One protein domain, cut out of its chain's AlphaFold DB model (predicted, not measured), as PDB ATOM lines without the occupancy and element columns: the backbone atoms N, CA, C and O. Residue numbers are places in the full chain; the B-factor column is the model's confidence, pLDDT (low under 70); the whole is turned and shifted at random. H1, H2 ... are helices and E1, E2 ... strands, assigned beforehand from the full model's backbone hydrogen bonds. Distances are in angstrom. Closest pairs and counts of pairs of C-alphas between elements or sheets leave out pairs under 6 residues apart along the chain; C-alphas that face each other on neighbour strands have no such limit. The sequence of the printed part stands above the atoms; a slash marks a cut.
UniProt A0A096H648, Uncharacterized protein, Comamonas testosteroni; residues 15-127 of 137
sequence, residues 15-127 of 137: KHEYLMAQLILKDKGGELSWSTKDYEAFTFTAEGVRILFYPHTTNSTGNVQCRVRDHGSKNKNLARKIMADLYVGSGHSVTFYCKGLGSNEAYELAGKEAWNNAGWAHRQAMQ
ATOM      1  N   LYS A  15     287.247 165.175 196.248       95.62
ATOM      2  CA  LYS A  15     287.401 165.729 197.605       95.62
ATOM      3  C   LYS A  15     287.367 167.259 197.609       95.62
ATOM      4  O   LYS A  15     286.833 167.850 198.541       95.62
ATOM      5  N   HIS A  16     287.950 167.896 196.591       95.62
ATOM      6  CA  HIS A  16     287.982 169.360 196.480       95.62
ATOM      7  C   HIS A  16     286.585 169.934 196.304       95.62
ATOM      8  O   HIS A  16     286.178 170.852 197.006       95.62
ATOM      9  N   GLU A  17     285.839 169.344 195.381       97.25
ATOM     10  CA  GLU A  17     284.474 169.704 195.056       97.25
ATOM     11  C   GLU A  17     283.574 169.474 196.257       97.25
ATOM     12  O   GLU A  17     282.834 170.373 196.637       97.25
ATOM     13  N   TYR A  18     283.701 168.339 196.934       97.50
ATOM     14  CA  TYR A  18     282.953 168.088 198.158       97.50
ATOM     15  C   TYR A  18     283.194 169.172 199.215       97.50
ATOM     16  O   TYR A  18     282.233 169.713 199.748       97.50
ATOM     17  N   LEU A  19     284.450 169.571 199.455       97.06
ATOM     18  CA  LEU A  19     284.769 170.665 200.382       97.06
ATOM     19  C   LEU A  19     284.155 172.001 199.938       97.06
ATOM     20  O   LEU A  19     283.576 172.708 200.760       97.06
ATOM     21  N   MET A  20     284.228 172.342 198.648       97.50
ATOM     22  CA  MET A  20     283.573 173.549 198.125       97.50
ATOM     23  C   MET A  20     282.057 173.505 198.349       97.50
ATOM     24  O   MET A  20     281.482 174.481 198.824       97.50
ATOM     25  N   ALA A  21     281.411 172.375 198.048       97.88
ATOM     26  CA  ALA A  21     279.981 172.194 198.265       97.88
ATOM     27  C   ALA A  21     279.621 172.291 199.754       97.88
ATOM     28  O   ALA A  21     278.650 172.960 200.085       97.88
ATOM     29  N   GLN A  22     280.415 171.707 200.658       98.00
ATOM     30  CA  GLN A  22     280.201 171.848 202.103       98.00
ATOM     31  C   GLN A  22     280.233 173.311 202.542       98.00
ATOM     32  O   GLN A  22     279.336 173.748 203.255       98.00
ATOM     33  N   LEU A  23     281.228 174.081 202.091       97.62
ATOM     34  CA  LEU A  23     281.342 175.500 202.429       97.62
ATOM     35  C   LEU A  23     280.132 176.299 201.929       97.62
ATOM     36  O   LEU A  23     279.570 177.089 202.682       97.62
ATOM     37  N   ILE A  24     279.719 176.077 200.679       97.25
ATOM     38  CA  ILE A  24     278.608 176.801 200.039       97.25
ATOM     39  C   ILE A  24     277.256 176.438 200.668       97.25
ATOM     40  O   ILE A  24     276.369 177.286 200.774       97.25
ATOM     41  N   LEU A  25     277.083 175.178 201.073       97.50
ATOM     42  CA  LEU A  25     275.794 174.629 201.495       97.50
ATOM     43  C   LEU A  25     275.607 174.567 203.015       97.50
ATOM     44  O   LEU A  25     274.531 174.173 203.458       97.50
ATOM     45  N   LYS A  26     276.610 174.976 203.804       95.69
ATOM     46  CA  LYS A  26     276.612 174.861 205.274       95.69
ATOM     47  C   LYS A  26     275.340 175.405 205.944       95.69
ATOM     48  O   LYS A  26     274.823 174.774 206.856       95.69
ATOM     49  N   ASP A  27     274.789 176.510 205.432       93.69
ATOM     50  CA  ASP A  27     273.626 177.202 206.013       93.69
ATOM     51  C   ASP A  27     272.318 176.906 205.255       93.69
ATOM     52  O   ASP A  27     271.318 177.604 205.413       93.69
ATOM     53  N   LYS A  28     272.306 175.897 204.375       93.44
ATOM     54  CA  LYS A  28     271.154 175.581 203.510       93.44
ATOM     55  C   LYS A  28     270.207 174.531 204.102       93.44
ATOM     56  O   LYS A  28     269.330 174.053 203.389       93.44
ATOM     57  N   GLY A  29     270.378 174.177 205.380       92.62
ATOM     58  CA  GLY A  29     269.449 173.309 206.116       92.62
ATOM     59  C   GLY A  29     269.337 171.890 205.552       92.62
ATOM     60  O   GLY A  29     268.249 171.321 205.522       92.62
ATOM     61  N   GLY A  30     270.442 171.332 205.055       95.12
ATOM     62  CA  GLY A  30     270.470 169.995 204.472       95.12
ATOM     63  C   GLY A  30     271.782 169.269 204.721       95.12
ATOM     64  O   GLY A  30     272.699 169.791 205.350       95.12
ATOM     65  N   GLU A  31     271.869 168.059 204.188       97.38
ATOM     66  CA  GLU A  31     273.000 167.160 204.361       97.38
ATOM     67  C   GLU A  31     273.708 166.921 203.029       97.38
ATOM     68  O   GLU A  31     273.074 166.605 202.018       97.38
ATOM     69  N   LEU A  32     275.035 167.047 203.043       97.81
ATOM     70  CA  LEU A  32     275.899 166.606 201.958       97.81
ATOM     71  C   LEU A  32     276.450 165.218 202.295       97.81
ATOM     72  O   LEU A  32     277.032 165.035 203.363       97.81
ATOM     73  N   SER A  33     276.300 164.259 201.385       97.88
ATOM     74  CA  SER A  33     276.712 162.872 201.602       97.88
ATOM     75  C   SER A  33     277.324 162.250 200.351       97.88
ATOM     76  O   SER A  33     276.872 162.476 199.227       97.88
ATOM     77  N   TRP A  34     278.380 161.456 200.535       97.62
ATOM     78  CA  TRP A  34     278.985 160.675 199.456       97.62
ATOM     79  C   TRP A  34     278.013 159.614 198.937       97.62
ATOM     80  O   TRP A  34     277.356 158.940 199.728       97.62
ATOM     81  N   SER A  35     277.951 159.438 197.616       94.88
ATOM     82  CA  SER A  35     277.096 158.417 197.007       94.88
ATOM     83  C   SER A  35     277.880 157.137 196.725       94.88
ATOM     84  O   SER A  35     279.072 157.155 196.413       94.88
ATOM     85  N   THR A  36     277.191 156.004 196.838       93.56
ATOM     86  CA  THR A  36     277.684 154.676 196.448       93.56
ATOM     87  C   THR A  36     277.087 154.198 195.124       93.56
ATOM     88  O   THR A  36     277.374 153.085 194.687       93.56
ATOM     89  N   LYS A  37     276.249 155.023 194.484       92.38
ATOM     90  CA  LYS A  37     275.527 154.686 193.254       92.38
ATOM     91  C   LYS A  37     276.374 154.941 192.008       92.38
ATOM     92  O   LYS A  37     277.310 155.742 192.023       92.38
ATOM     93  N   ASP A  38     276.008 154.266 190.921       92.00
ATOM     94  CA  ASP A  38     276.646 154.444 189.618       92.00
ATOM     95  C   ASP A  38     276.534 155.901 189.145       92.00
ATOM     96  O   ASP A  38     275.446 156.481 189.148       92.00
ATOM     97  N   TYR A  39     277.658 156.476 188.707       90.19
ATOM     98  CA  TYR A  39     277.753 157.838 188.177       90.19
ATOM     99  C   TYR A  39     277.262 158.936 189.134       90.19
ATOM    100  O   TYR A  39     276.906 160.030 188.697       90.19
ATOM    101  N   GLU A  40     277.258 158.678 190.440       94.88
ATOM    102  CA  GLU A  40     276.944 159.659 191.475       94.88
ATOM    103  C   GLU A  40     278.173 159.867 192.363       94.88
ATOM    104  O   GLU A  40     278.623 158.943 193.036       94.88
ATOM    105  N   ALA A  41     278.723 161.082 192.390       96.69
ATOM    106  CA  ALA A  41     279.845 161.390 193.271       96.69
ATOM    107  C   ALA A  41     279.345 161.611 194.705       96.69
ATOM    108  O   ALA A  41     279.760 160.928 195.640       96.69
ATOM    109  N   PHE A  42     278.423 162.555 194.876       98.06
ATOM    110  CA  PHE A  42     277.804 162.887 196.156       98.06
ATOM    111  C   PHE A  42     276.468 163.600 195.931       98.06
ATOM    112  O   PHE A  42     276.117 163.971 194.809       98.06
ATOM    113  N   THR A  43     275.690 163.769 196.991       98.12
ATOM    114  CA  THR A  43     274.368 164.401 196.946       98.12
ATOM    115  C   THR A  43     274.211 165.412 198.059       98.12
ATOM    116  O   THR A  43     274.723 165.198 199.152       98.12
ATOM    117  N   PHE A  44     273.455 166.474 197.793       98.56
ATOM    118  CA  PHE A  44     272.903 167.345 198.824       98.56
ATOM    119  C   PHE A  44     271.399 167.110 198.933       98.56
ATOM    120  O   PHE A  44     270.702 167.147 197.914       98.56
ATOM    121  N   THR A  45     270.900 166.889 200.145       98.06
ATOM    122  CA  THR A  45     269.469 166.703 200.417       98.06
ATOM    123  C   THR A  45     269.022 167.660 201.512       98.06
ATOM    124  O   THR A  45     269.584 167.662 202.599       98.06
ATOM    125  N   ALA A  46     267.997 168.453 201.224       97.31
ATOM    126  CA  ALA A  46     267.310 169.320 202.174       97.31
ATOM    127  C   ALA A  46     265.796 169.107 202.037       97.31
ATOM    128  O   ALA A  46     265.336 168.375 201.153       97.31
ATOM    129  N   GLU A  47     264.998 169.750 202.885       95.81
ATOM    130  CA  GLU A  47     263.543 169.646 202.790       95.81
ATOM    131  C   GLU A  47     263.043 170.055 201.389       95.81
ATOM    132  O   GLU A  47     263.239 171.174 200.915       95.81
ATOM    133  N   GLY A  48     262.428 169.103 200.683       95.94
ATOM    134  CA  GLY A  48     261.892 169.323 199.339       95.94
ATOM    135  C   GLY A  48     262.936 169.535 198.234       95.94
ATOM    136  O   GLY A  48     262.532 169.799 197.097       95.94
ATOM    137  N   VAL A  49     264.238 169.392 198.509       97.69
ATOM    138  CA  VAL A  49     265.323 169.587 197.534       97.69
ATOM    139  C   VAL A  49     266.312 168.428 197.549       97.69
ATOM    140  O   VAL A  49     266.780 168.000 198.600       97.69
ATOM    141  N   ARG A  50     266.694 167.962 196.357       97.62
ATOM    142  CA  ARG A  50     267.781 167.001 196.170       97.62
ATOM    143  C   ARG A  50     268.636 167.391 194.971       97.62
ATOM    144  O   ARG A  50     268.159 167.407 193.835       97.62
ATOM    145  N   ILE A  51     269.910 167.674 195.225       98.06
ATOM    146  CA  ILE A  51     270.910 168.022 194.210       98.06
ATOM    147  C   ILE A  51     271.902 166.873 194.081       98.06
ATOM    148  O   ILE A  51     272.450 166.392 195.074       98.06
ATOM    149  N   LEU A  52     272.136 166.434 192.848       97.81
ATOM    150  CA  LEU A  52     273.126 165.411 192.532       97.81
ATOM    151  C   LEU A  52     274.400 166.048 191.987       97.81
ATOM    152  O   LEU A  52     274.339 166.840 191.045       97.81
ATOM    153  N   PHE A  53     275.537 165.598 192.508       97.88
ATOM    154  CA  PHE A  53     276.869 165.887 192.001       97.88
ATOM    155  C   PHE A  53     277.401 164.647 191.291       97.88
ATOM    156  O   PHE A  53     277.407 163.553 191.861       97.88
ATOM    157  N   TYR A  54     277.817 164.795 190.038       95.62
ATOM    158  CA  TYR A  54     278.202 163.658 189.210       95.62
ATOM    159  C   TYR A  54     279.417 163.964 188.331       95.62
ATOM    160  O   TYR A  54     279.582 165.102 187.876       95.62
ATOM    161  N   PRO A  55     280.269 162.956 188.071       94.19
ATOM    162  CA  PRO A  55     281.358 163.094 187.122       94.19
ATOM    163  C   PRO A  55     280.805 163.313 185.717       94.19
ATOM    164  O   PRO A  55     279.885 162.635 185.260       94.19
ATOM    165  N   HIS A  56     281.411 164.243 185.001       92.31
ATOM    166  CA  HIS A  56     281.168 164.441 183.590       92.31
ATOM    167  C   HIS A  56     282.493 164.559 182.855       92.31
ATOM    168  O   HIS A  56     283.283 165.463 183.130       92.31
ATOM    169  N   THR A  57     282.701 163.666 181.895       89.50
ATOM    170  CA  THR A  57     283.847 163.718 180.993       89.50
ATOM    171  C   THR A  57     283.458 164.486 179.743       89.50
ATOM    172  O   THR A  57     282.498 164.137 179.056       89.50
ATOM    173  N   THR A  58     284.210 165.538 179.438       85.56
ATOM    174  CA  THR A  58     284.072 166.241 178.163       85.56
ATOM    175  C   THR A  58     284.708 165.389 177.070       85.56
ATOM    176  O   THR A  58     285.927 165.268 177.023       85.56
ATOM    177  N   ASN A  59     283.893 164.798 176.191       85.69
ATOM    178  CA  ASN A  59     284.353 163.826 175.187       85.69
ATOM    179  C   ASN A  59     285.469 164.346 174.265       85.69
ATOM    180  O   ASN A  59     286.297 163.558 173.827       85.69
ATOM    181  N   SER A  60     285.506 165.648 173.969       85.88
ATOM    182  CA  SER A  60     286.504 166.232 173.066       85.88
ATOM    183  C   SER A  60     287.890 166.395 173.693       85.88
ATOM    184  O   SER A  60     288.880 166.322 172.975       85.88
ATOM    185  N   THR A  61     287.982 166.621 175.006       84.69
ATOM    186  CA  THR A  61     289.262 166.888 175.692       84.69
ATOM    187  C   THR A  61     289.640 165.826 176.720       84.69
ATOM    188  O   THR A  61     290.744 165.860 177.251       84.69
ATOM    189  N   GLY A  62     288.725 164.914 177.059       84.62
ATOM    190  CA  GLY A  62     288.905 163.937 178.136       84.62
ATOM    191  C   GLY A  62     288.856 164.540 179.546       84.62
ATOM    192  O   GLY A  62     289.004 163.810 180.524       84.62
ATOM    193  N   ASN A  63     288.617 165.850 179.682       85.00
ATOM    194  CA  ASN A  63     288.591 166.513 180.985       85.00
ATOM    195  C   ASN A  63     287.400 166.029 181.819       85.00
ATOM    196  O   ASN A  63     286.249 166.136 181.383       85.00
ATOM    197  N   VAL A  64     287.680 165.560 183.035       87.00
ATOM    198  CA  VAL A  64     286.669 165.141 184.013       87.00
ATOM    199  C   VAL A  64     286.342 166.307 184.942       87.00
ATOM    200  O   VAL A  64     287.233 166.909 185.537       87.00
ATOM    201  N   GLN A  65     285.058 166.625 185.068       90.19
ATOM    202  CA  GLN A  65     284.535 167.711 185.900       90.19
ATOM    203  C   GLN A  65     283.416 167.191 186.801       90.19
ATOM    204  O   GLN A  65     282.728 166.234 186.449       90.19
ATOM    205  N   CYS A  66     283.177 167.850 187.934       94.69
ATOM    206  CA  CYS A  66     281.989 167.591 188.744       94.69
ATOM    207  C   CYS A  66     280.854 168.512 188.297       94.69
ATOM    208  O   CYS A  66     280.931 169.726 188.495       94.69
ATOM    209  N   ARG A  67     279.793 167.958 187.714       95.19
ATOM    210  CA  ARG A  67     278.580 168.705 187.352       95.19
ATOM    211  C   ARG A  67     277.501 168.550 188.403       95.19
ATOM    212  O   ARG A  67     277.548 167.630 189.219       95.19
ATOM    213  N   VAL A  68     276.525 169.452 188.359       96.62
ATOM    214  CA  VAL A  68     275.371 169.439 189.260       96.62
ATOM    215  C   VAL A  68     274.070 169.389 188.481       96.62
ATOM    216  O   VAL A  68     273.947 169.959 187.394       96.62
ATOM    217  N   ARG A  69     273.076 168.704 189.042       96.50
ATOM    218  CA  ARG A  69     271.702 168.722 188.533       96.50
ATOM    219  C   ARG A  69     270.695 168.596 189.666       96.50
ATOM    220  O   ARG A  69     270.960 167.927 190.664       96.50
ATOM    221  N   ASP A  70     269.518 169.172 189.458       97.00
ATOM    222  CA  ASP A  70     268.336 168.833 190.244       97.00
ATOM    223  C   ASP A  70     267.968 167.358 190.008       97.00
ATOM    224  O   ASP A  70     267.968 166.872 188.873       97.00
ATOM    225  N   HIS A  71     267.668 166.641 191.086       95.50
ATOM    226  CA  HIS A  71     267.274 165.243 191.063       95.50
ATOM    227  C   HIS A  71     265.951 165.040 191.812       95.50
ATOM    228  O   HIS A  71     265.893 164.437 192.883       95.50
ATOM    229  N   GLY A  72     264.870 165.543 191.213       94.12
ATOM    230  CA  GLY A  72     263.511 165.314 191.705       94.12
ATOM    231  C   GLY A  72     263.085 166.239 192.846       94.12
ATOM    232  O   GLY A  72     262.204 165.870 193.617       94.12
ATOM    233  N   SER A  73     263.670 167.437 192.959       96.62
ATOM    234  CA  SER A  73     263.252 168.415 193.973       96.62
ATOM    235  C   SER A  73     261.782 168.796 193.800       96.62
ATOM    236  O   SER A  73     261.338 169.055 192.677       96.62
ATOM    237  N   LYS A  74     261.051 168.869 194.915       97.38
ATOM    238  CA  LYS A  74     259.687 169.412 194.991       97.38
ATOM    239  C   LYS A  74     259.713 170.940 194.917       97.38
ATOM    240  O   LYS A  74     258.898 171.535 194.223       97.38
ATOM    241  N   ASN A  75     260.694 171.571 195.567       96.94
ATOM    242  CA  ASN A  75     260.907 173.014 195.507       96.94
ATOM    243  C   ASN A  75     261.933 173.369 194.415       96.94
ATOM    244  O   ASN A  75     263.141 173.419 194.658       96.94
ATOM    245  N   LYS A  76     261.447 173.602 193.189       95.31
ATOM    246  CA  LYS A  76     262.298 173.913 192.024       95.31
ATOM    247  C   LYS A  76     263.047 175.237 192.156       95.31
ATOM    248  O   LYS A  76     264.200 175.316 191.741       95.31
ATOM    249  N   ASN A  77     262.426 176.240 192.772       95.88
ATOM    250  CA  ASN A  77     263.030 177.560 192.946       95.88
ATOM    251  C   ASN A  77     264.208 177.499 193.921       95.88
ATOM    252  O   ASN A  77     265.287 178.008 193.620       95.88
ATOM    253  N   LEU A  78     264.042 176.800 195.048       96.44
ATOM    254  CA  LEU A  78     265.133 176.599 195.999       96.44
ATOM    255  C   LEU A  78     266.264 175.763 195.387       96.44
ATOM    256  O   LEU A  78     267.431 176.119 195.532       96.44
ATOM    257  N   ALA A  79     265.937 174.703 194.639       97.12
ATOM    258  CA  ALA A  79     266.936 173.907 193.929       97.12
ATOM    259  C   ALA A  79     267.734 174.748 192.915       97.12
ATOM    260  O   ALA A  79     268.963 174.667 192.875       97.12
ATOM    261  N   ARG A  80     267.059 175.595 192.123       96.44
ATOM    262  CA  ARG A  80     267.701 176.544 191.195       96.44
ATOM    263  C   ARG A  80     268.619 177.519 191.924       96.44
ATOM    264  O   ARG A  80     269.768 177.664 191.518       96.44
ATOM    265  N   LYS A  81     268.145 178.126 193.014       96.69
ATOM    266  CA  LYS A  81     268.937 179.039 193.851       96.69
ATOM    267  C   LYS A  81     270.189 178.357 194.406       96.69
ATOM    268  O   LYS A  81     271.275 178.914 194.301       96.69
ATOM    269  N   ILE A  82     270.067 177.132 194.914       97.25
ATOM    270  CA  ILE A  82     271.211 176.342 195.390       97.25
ATOM    271  C   ILE A  82     272.213 176.072 194.260       97.25
ATOM    272  O   ILE A  82     273.415 176.229 194.456       97.25
ATOM    273  N   MET A  83     271.744 175.696 193.067       97.44
ATOM    274  CA  MET A  83     272.629 175.480 191.915       97.44
ATOM    275  C   MET A  83     273.331 176.772 191.466       97.44
ATOM    276  O   MET A  83     274.496 176.713 191.081       97.44
ATOM    277  N   ALA A  84     272.668 177.928 191.563       97.00
ATOM    278  CA  ALA A  84     273.292 179.230 191.324       97.00
ATOM    279  C   ALA A  84     274.368 179.559 192.365       97.00
ATOM    280  O   ALA A  84     275.484 179.914 191.991       97.00
ATOM    281  N   ASP A  85     274.080 179.356 193.652       97.00
ATOM    282  CA  ASP A  85     275.057 179.560 194.728       97.00
ATOM    283  C   ASP A  85     276.283 178.645 194.556       97.00
ATOM    284  O   ASP A  85     277.415 179.081 194.761       97.00
ATOM    285  N   LEU A  86     276.079 177.396 194.114       97.06
ATOM    286  CA  LEU A  86     277.159 176.457 193.792       97.06
ATOM    287  C   LEU A  86     278.027 176.942 192.627       97.06
ATOM    288  O   LEU A  86     279.252 176.922 192.734       97.06
ATOM    289  N   TYR A  87     277.405 177.397 191.539       96.25
ATOM    290  CA  TYR A  87     278.103 177.907 190.358       96.25
ATOM    291  C   TYR A  87     278.916 179.177 190.656       96.25
ATOM    292  O   TYR A  87     280.067 179.314 190.237       96.25
ATOM    293  N   VAL A  88     278.342 180.110 191.414       96.00
ATOM    294  CA  VAL A  88     279.015 181.360 191.796       96.00
ATOM    295  C   VAL A  88     280.098 181.098 192.842       96.00
ATOM    296  O   VAL A  88     281.238 181.545 192.692       96.00
ATOM    297  N   GLY A  89     279.796 180.300 193.867       95.88
ATOM    298  CA  GLY A  89     280.750 179.928 194.911       95.88
ATOM    299  C   GLY A  89     281.973 179.179 194.378       95.88
ATOM    300  O   GLY A  89     283.075 179.375 194.897       95.88
ATOM    301  N   SER A  90     281.817 178.390 193.307       95.00
ATOM    302  CA  SER A  90     282.924 177.713 192.611       95.00
ATOM    303  C   SER A  90     283.697 178.612 191.636       95.00
ATOM    304  O   SER A  90     284.763 178.209 191.171       95.00
ATOM    305  N   GLY A  91     283.208 179.824 191.342       93.56
ATOM    306  CA  GLY A  91     283.920 180.826 190.540       93.56
ATOM    307  C   GLY A  91     283.498 180.928 189.081       93.56
ATOM    308  O   GLY A  91     284.341 181.245 188.249       93.56
ATOM    309  N   HIS A  92     282.234 180.640 188.756       87.19
ATOM    310  CA  HIS A  92     281.730 180.617 187.370       87.19
ATOM    311  C   HIS A  92     282.508 179.641 186.480       87.19
ATOM    312  O   HIS A  92     282.690 179.854 185.281       87.19
ATOM    313  N   SER A  93     283.027 178.580 187.094       83.12
ATOM    314  CA  SER A  93     283.837 177.596 186.403       83.12
ATOM    315  C   SER A  93     282.962 176.499 185.803       83.12
ATOM    316  O   SER A  93     281.764 176.375 186.057       83.12
ATOM    317  N   VAL A  94     283.594 175.643 185.010       82.62
ATOM    318  CA  VAL A  94     282.982 174.403 184.526       82.62
ATOM    319  C   VAL A  94     282.726 173.390 185.659       82.62
ATOM    320  O   VAL A  94     281.978 172.427 185.477       82.62
ATOM    321  N   THR A  95     283.296 173.625 186.846       84.81
ATOM    322  CA  THR A  95     283.010 172.876 188.072       84.81
ATOM    323  C   THR A  95     281.727 173.394 188.717       84.81
ATOM    324  O   THR A  95     281.553 174.588 188.942       84.81
ATOM    325  N   PHE A  96     280.821 172.467 189.027       93.56
ATOM    326  CA  PHE A  96     279.420 172.722 189.373       93.56
ATOM    327  C   PHE A  96     278.609 173.394 188.269       93.56
ATOM    328  O   PHE A  96     277.612 174.063 188.532       93.56
ATOM    329  N   TYR A  97     278.976 173.143 187.013       92.19
ATOM    330  CA  TYR A  97     278.124 173.510 185.894       92.19
ATOM    331  C   TYR A  97     276.750 172.825 185.999       92.19
ATOM    332  O   TYR A  97     276.658 171.601 186.154       92.19
ATOM    333  N   CYS A  98     275.695 173.629 185.860       90.69
ATOM    334  CA  CYS A  98     274.305 173.204 185.778       90.69
ATOM    335  C   CYS A  98     273.778 173.462 184.361       90.69
ATOM    336  O   CYS A  98     273.783 174.596 183.880       90.69
ATOM    337  N   LYS A  99     273.288 172.419 183.681       87.50
ATOM    338  CA  LYS A  99     272.704 172.589 182.344       87.50
ATOM    339  C   LYS A  99     271.460 173.480 182.424       87.50
ATOM    340  O   LYS A  99     270.552 173.210 183.204       87.50
ATOM    341  N   GLY A 100     271.410 174.504 181.573       86.81
ATOM    342  CA  GLY A 100     270.280 175.431 181.497       86.81
ATOM    343  C   GLY A 100     270.218 176.443 182.640       86.81
ATOM    344  O   GLY A 100     269.151 176.988 182.881       86.81
ATOM    345  N   LEU A 101     271.304 176.644 183.393       91.38
ATOM    346  CA  LEU A 101     271.478 177.811 184.261       91.38
ATOM    347  C   LEU A 101     272.377 178.810 183.523       91.38
ATOM    348  O   LEU A 101     273.561 178.540 183.322       91.38
ATOM    349  N   GLY A 102     271.809 179.922 183.061       90.56
ATOM    350  CA  GLY A 102     272.581 180.975 182.393       90.56
ATOM    351  C   GLY A 102     273.351 181.846 183.388       90.56
ATOM    352  O   GLY A 102     272.970 181.942 184.549       90.56
ATOM    353  N   SER A 103     274.404 182.536 182.935       91.00
ATOM    354  CA  SER A 103     275.177 183.457 183.788       91.00
ATOM    355  C   SER A 103     274.321 184.582 184.384       91.00
ATOM    356  O   SER A 103     274.450 184.871 185.567       91.00
ATOM    357  N   ASN A 104     273.414 185.176 183.598       94.12
ATOM    358  CA  ASN A 104     272.520 186.236 184.084       94.12
ATOM    359  C   ASN A 104     271.526 185.704 185.127       94.12
ATOM    360  O   ASN A 104     271.369 186.301 186.184       94.12
ATOM    361  N   GLU A 105     270.924 184.539 184.870       95.06
ATOM    362  CA  GLU A 105     270.030 183.877 185.828       95.06
ATOM    363  C   GLU A 105     270.777 183.531 187.126       95.06
ATOM    364  O   GLU A 105     270.273 183.754 188.224       95.06
ATOM    365  N   ALA A 106     272.012 183.029 187.022       94.00
ATOM    366  CA  ALA A 106     272.846 182.754 188.186       94.00
ATOM    367  C   ALA A 106     273.174 184.031 188.972       94.00
ATOM    368  O   ALA A 106     273.140 183.991 190.198       94.00
ATOM    369  N   TYR A 107     273.449 185.151 188.298       94.88
ATOM    370  CA  TYR A 107     273.645 186.455 188.937       94.88
ATOM    371  C   TYR A 107     272.396 186.908 189.701       94.88
ATOM    372  O   TYR A 107     272.495 187.271 190.873       94.88
ATOM    373  N   GLU A 108     271.226 186.850 189.066       96.69
ATOM    374  CA  GLU A 108     269.950 187.254 189.666       96.69
ATOM    375  C   GLU A 108     269.604 186.398 190.885       96.69
ATOM    376  O   GLU A 108     269.240 186.923 191.937       96.69
ATOM    377  N   LEU A 109     269.773 185.078 190.770       96.56
ATOM    378  CA  LEU A 109     269.498 184.150 191.858       96.56
ATOM    379  C   LEU A 109     270.526 184.278 192.981       96.56
ATOM    380  O   LEU A 109     270.140 184.351 194.144       96.56
ATOM    381  N   ALA A 110     271.827 184.272 192.675       94.00
ATOM    382  CA  ALA A 110     272.895 184.309 193.678       94.00
ATOM    383  C   ALA A 110     272.961 185.659 194.404       94.00
ATOM    384  O   ALA A 110     273.194 185.694 195.614       94.00
ATOM    385  N   GLY A 111     272.694 186.744 193.679       95.38
ATOM    386  CA  GLY A 111     272.825 188.116 194.140       95.38
ATOM    387  C   GLY A 111     274.206 188.711 193.848       95.38
ATOM    388  O   GLY A 111     275.217 188.013 193.730       95.38
ATOM    389  N   LYS A 112     274.245 190.046 193.768       95.25
ATOM    390  CA  LYS A 112     275.434 190.832 193.399       95.25
ATOM    391  C   LYS A 112     276.644 190.580 194.298       95.25
ATOM    392  O   LYS A 112     277.766 190.510 193.809       95.25
ATOM    393  N   GLU A 113     276.432 190.464 195.606       94.00
ATOM    394  CA  GLU A 113     277.522 190.257 196.564       94.00
ATOM    395  C   GLU A 113     278.223 188.914 196.335       94.00
ATOM    396  O   GLU A 113     279.445 188.871 196.179       94.00
ATOM    397  N   ALA A 114     277.444 187.834 196.226       92.94
ATOM    398  CA  ALA A 114     277.970 186.509 195.923       92.94
ATOM    399  C   ALA A 114     278.722 186.512 194.586       92.94
ATOM    400  O   ALA A 114     279.825 185.972 194.505       92.94
ATOM    401  N   TRP A 115     278.157 187.168 193.568       94.38
ATOM    402  CA  TRP A 115     278.774 187.290 192.248       94.38
ATOM    403  C   TRP A 115     280.121 188.016 192.281       94.38
ATOM    404  O   TRP A 115     281.100 187.544 191.707       94.38
ATOM    405  N   ASN A 116     280.200 189.142 192.991       95.00
ATOM    406  CA  ASN A 116     281.441 189.904 193.131       95.00
ATOM    407  C   ASN A 116     282.513 189.133 193.912       95.00
ATOM    408  O   ASN A 116     283.703 189.353 193.699       95.00
ATOM    409  N   ASN A 117     282.105 188.214 194.788       94.62
ATOM    410  CA  ASN A 117     283.003 187.329 195.522       94.62
ATOM    411  C   ASN A 117     283.080 185.916 194.912       94.62
ATOM    412  O   ASN A 117     283.411 184.956 195.612       94.62
ATOM    413  N   ALA A 118     282.791 185.750 193.618       95.12
ATOM    414  CA  ALA A 118     282.803 184.442 192.973       95.12
ATOM    415  C   ALA A 118     284.113 183.669 193.234       95.12
ATOM    416  O   ALA A 118     285.212 184.232 193.338       95.12
ATOM    417  N   GLY A 119     283.999 182.351 193.393       95.50
ATOM    418  CA  GLY A 119     285.142 181.463 193.646       95.50
ATOM    419  C   GLY A 119     285.665 181.495 195.082       95.50
ATOM    420  O   GLY A 119     286.728 180.934 195.355       95.50
ATOM    421  N   TRP A 120     284.958 182.144 196.013       96.44
ATOM    422  CA  TRP A 120     285.360 182.199 197.420       96.44
ATOM    423  C   TRP A 120     285.517 180.805 198.032       96.44
ATOM    424  O   TRP A 120     286.484 180.563 198.757       96.44
ATOM    425  N   ALA A 121     284.633 179.867 197.682       96.44
ATOM    426  CA  ALA A 121     284.681 178.509 198.209       96.44
ATOM    427  C   ALA A 121     285.872 177.739 197.639       96.44
ATOM    428  O   ALA A 121     286.511 176.981 198.360       96.44
ATOM    429  N   HIS A 122     286.226 177.979 196.371       94.75
ATOM    430  CA  HIS A 122     287.431 177.409 195.771       94.75
ATOM    431  C   HIS A 122     288.693 177.860 196.515       94.75
ATOM    432  O   HIS A 122     289.519 177.026 196.889       94.75
ATOM    433  N   ARG A 123     288.823 179.168 196.778       94.81
ATOM    434  CA  ARG A 123     289.968 179.738 197.507       94.81
ATOM    435  C   ARG A 123     290.091 179.147 198.915       94.81
ATOM    436  O   ARG A 123     291.174 178.710 199.294       94.81
ATOM    437  N   GLN A 124     288.987 179.070 199.655       95.75
ATOM    438  CA  GLN A 124     288.977 178.492 201.003       95.75
ATOM    439  C   GLN A 124     289.247 176.980 200.994       95.75
ATOM    440  O   GLN A 124     290.059 176.494 201.777       95.75
ATOM    441  N   ALA A 125     288.643 176.225 200.072       94.62
ATOM    442  CA  ALA A 125     288.896 174.790 199.943       94.62
ATOM    443  C   ALA A 125     290.371 174.490 199.623       94.62
ATOM    444  O   ALA A 125     290.927 173.523 200.146       94.62
ATOM    445  N   MET A 126     291.029 175.334 198.817       93.31
ATOM    446  CA  MET A 126     292.468 175.228 198.554       93.31
ATOM    447  C   MET A 126     293.302 175.428 199.824       93.31
ATOM    448  O   MET A 126     294.213 174.642 200.064       93.31
ATOM    449  N   GLN A 127     292.968 176.423 200.651       93.50
ATOM    450  CA  GLN A 127     293.649 176.668 201.931       93.50
ATOM    451  C   GLN A 127     293.482 175.488 202.896       93.50
ATOM    452  O   GLN A 127     294.462 175.023 203.469       93.50
TER     453      GLN A 127
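AT A GLANCE: This is residues 15 to 127 of the 137 residues of an uncharacterized protein of Comamonas testosteroni (UniProt A0A096H648). A curled wall of four antiparallel strands has two helices, H1 and H2, over one face and no named helix on the other. Three short helices lie beyond these two, away from the sheet: H3 and H4 pack on H2, and H5 packs on H1. Residues 58 to 63, between E3 and E4, stick out. The printed part has 113 residues with five named helices and four named strands, in the order H1 E1 E2 E3 E4 H2 H3 H4 H5, and the class is mixed. The sheet's order is E1 E2 E3 E4, and the whole is compact, with a radius of gyration of the C-alphas of 13.1 A and spans of 35 by 32 by 29 A.

IN THESE COORDINATES: H1, residues 15 to 25, begins with C-alpha 15 at (287.401, 165.729, 197.605) and is 15.1 A long. E1 is residues 30 to 34 and E2 residues 42 to 46. E3, residues 49 to 57, is the longest strand at 25.5 A, and E4, residues 64 to 70, measures 19.7 A. H2, residues 76 to 89, is 19.6 A long and begins with C-alpha 76 at (262.298, 173.913, 192.024). H3 is residues 103 to 110, H4 residues 112 to 116, and H5 residues 120 to 127, with C-alpha 127 at (293.649, 176.668, 201.931).

HOW THE PARTS SIT: The strands form a meander, each the antiparallel neighbour of the one before, and each successive pair is a hairpin. N 31 and O 45 are 2.8 A apart between E1 and E2, N 44 and O 51 2.9 A between E2 and E3, and N 56 and O 65 2.8 A between E3 and E4, within hydrogen-bond range. H1 and H2 are on the same face, making two layers, helices on one face of a sheet. H1 runs along the strands over E2 at a height over the sheet of 8.5 A. H2 lies over E3 and E4 at 8.8 A, slantwise, at 37 degrees to E3 on the local plane. H1 and H2 touch at a steep tilt of 57 degrees, opposite ways, their closest C-alphas being those of Ile 24 and Gly 89, 6.4 A apart. H3 touches H2, about perpendicular at 74 degrees, with the C-alphas of Ala 84 and Ala 106 closest at 4.7 A. H4 touches residues 85 to 89 of H2, the C-alphas of Val 88 and Trp 115 being closest at 6.0 A. H5 touches H1 at a steep tilt of 44 degrees, opposite ways, with the C-alphas of Met 20 and Ala 121 closest at 5.1 A. H3 and H5 are apart. In H1, H2, H3, H4 and H5 every O i to N i+4 pair is within hydrogen-bond range.

THE WHOLE: The two C-alphas farthest apart, those of Gly 29 and Ser 60, are 37.9 A apart. The printed part has no cut. The link from H2 to H3, residues 90 to 102, is long. The mean pLDDT of the printed part is 94.3, and no printed residue is under 70.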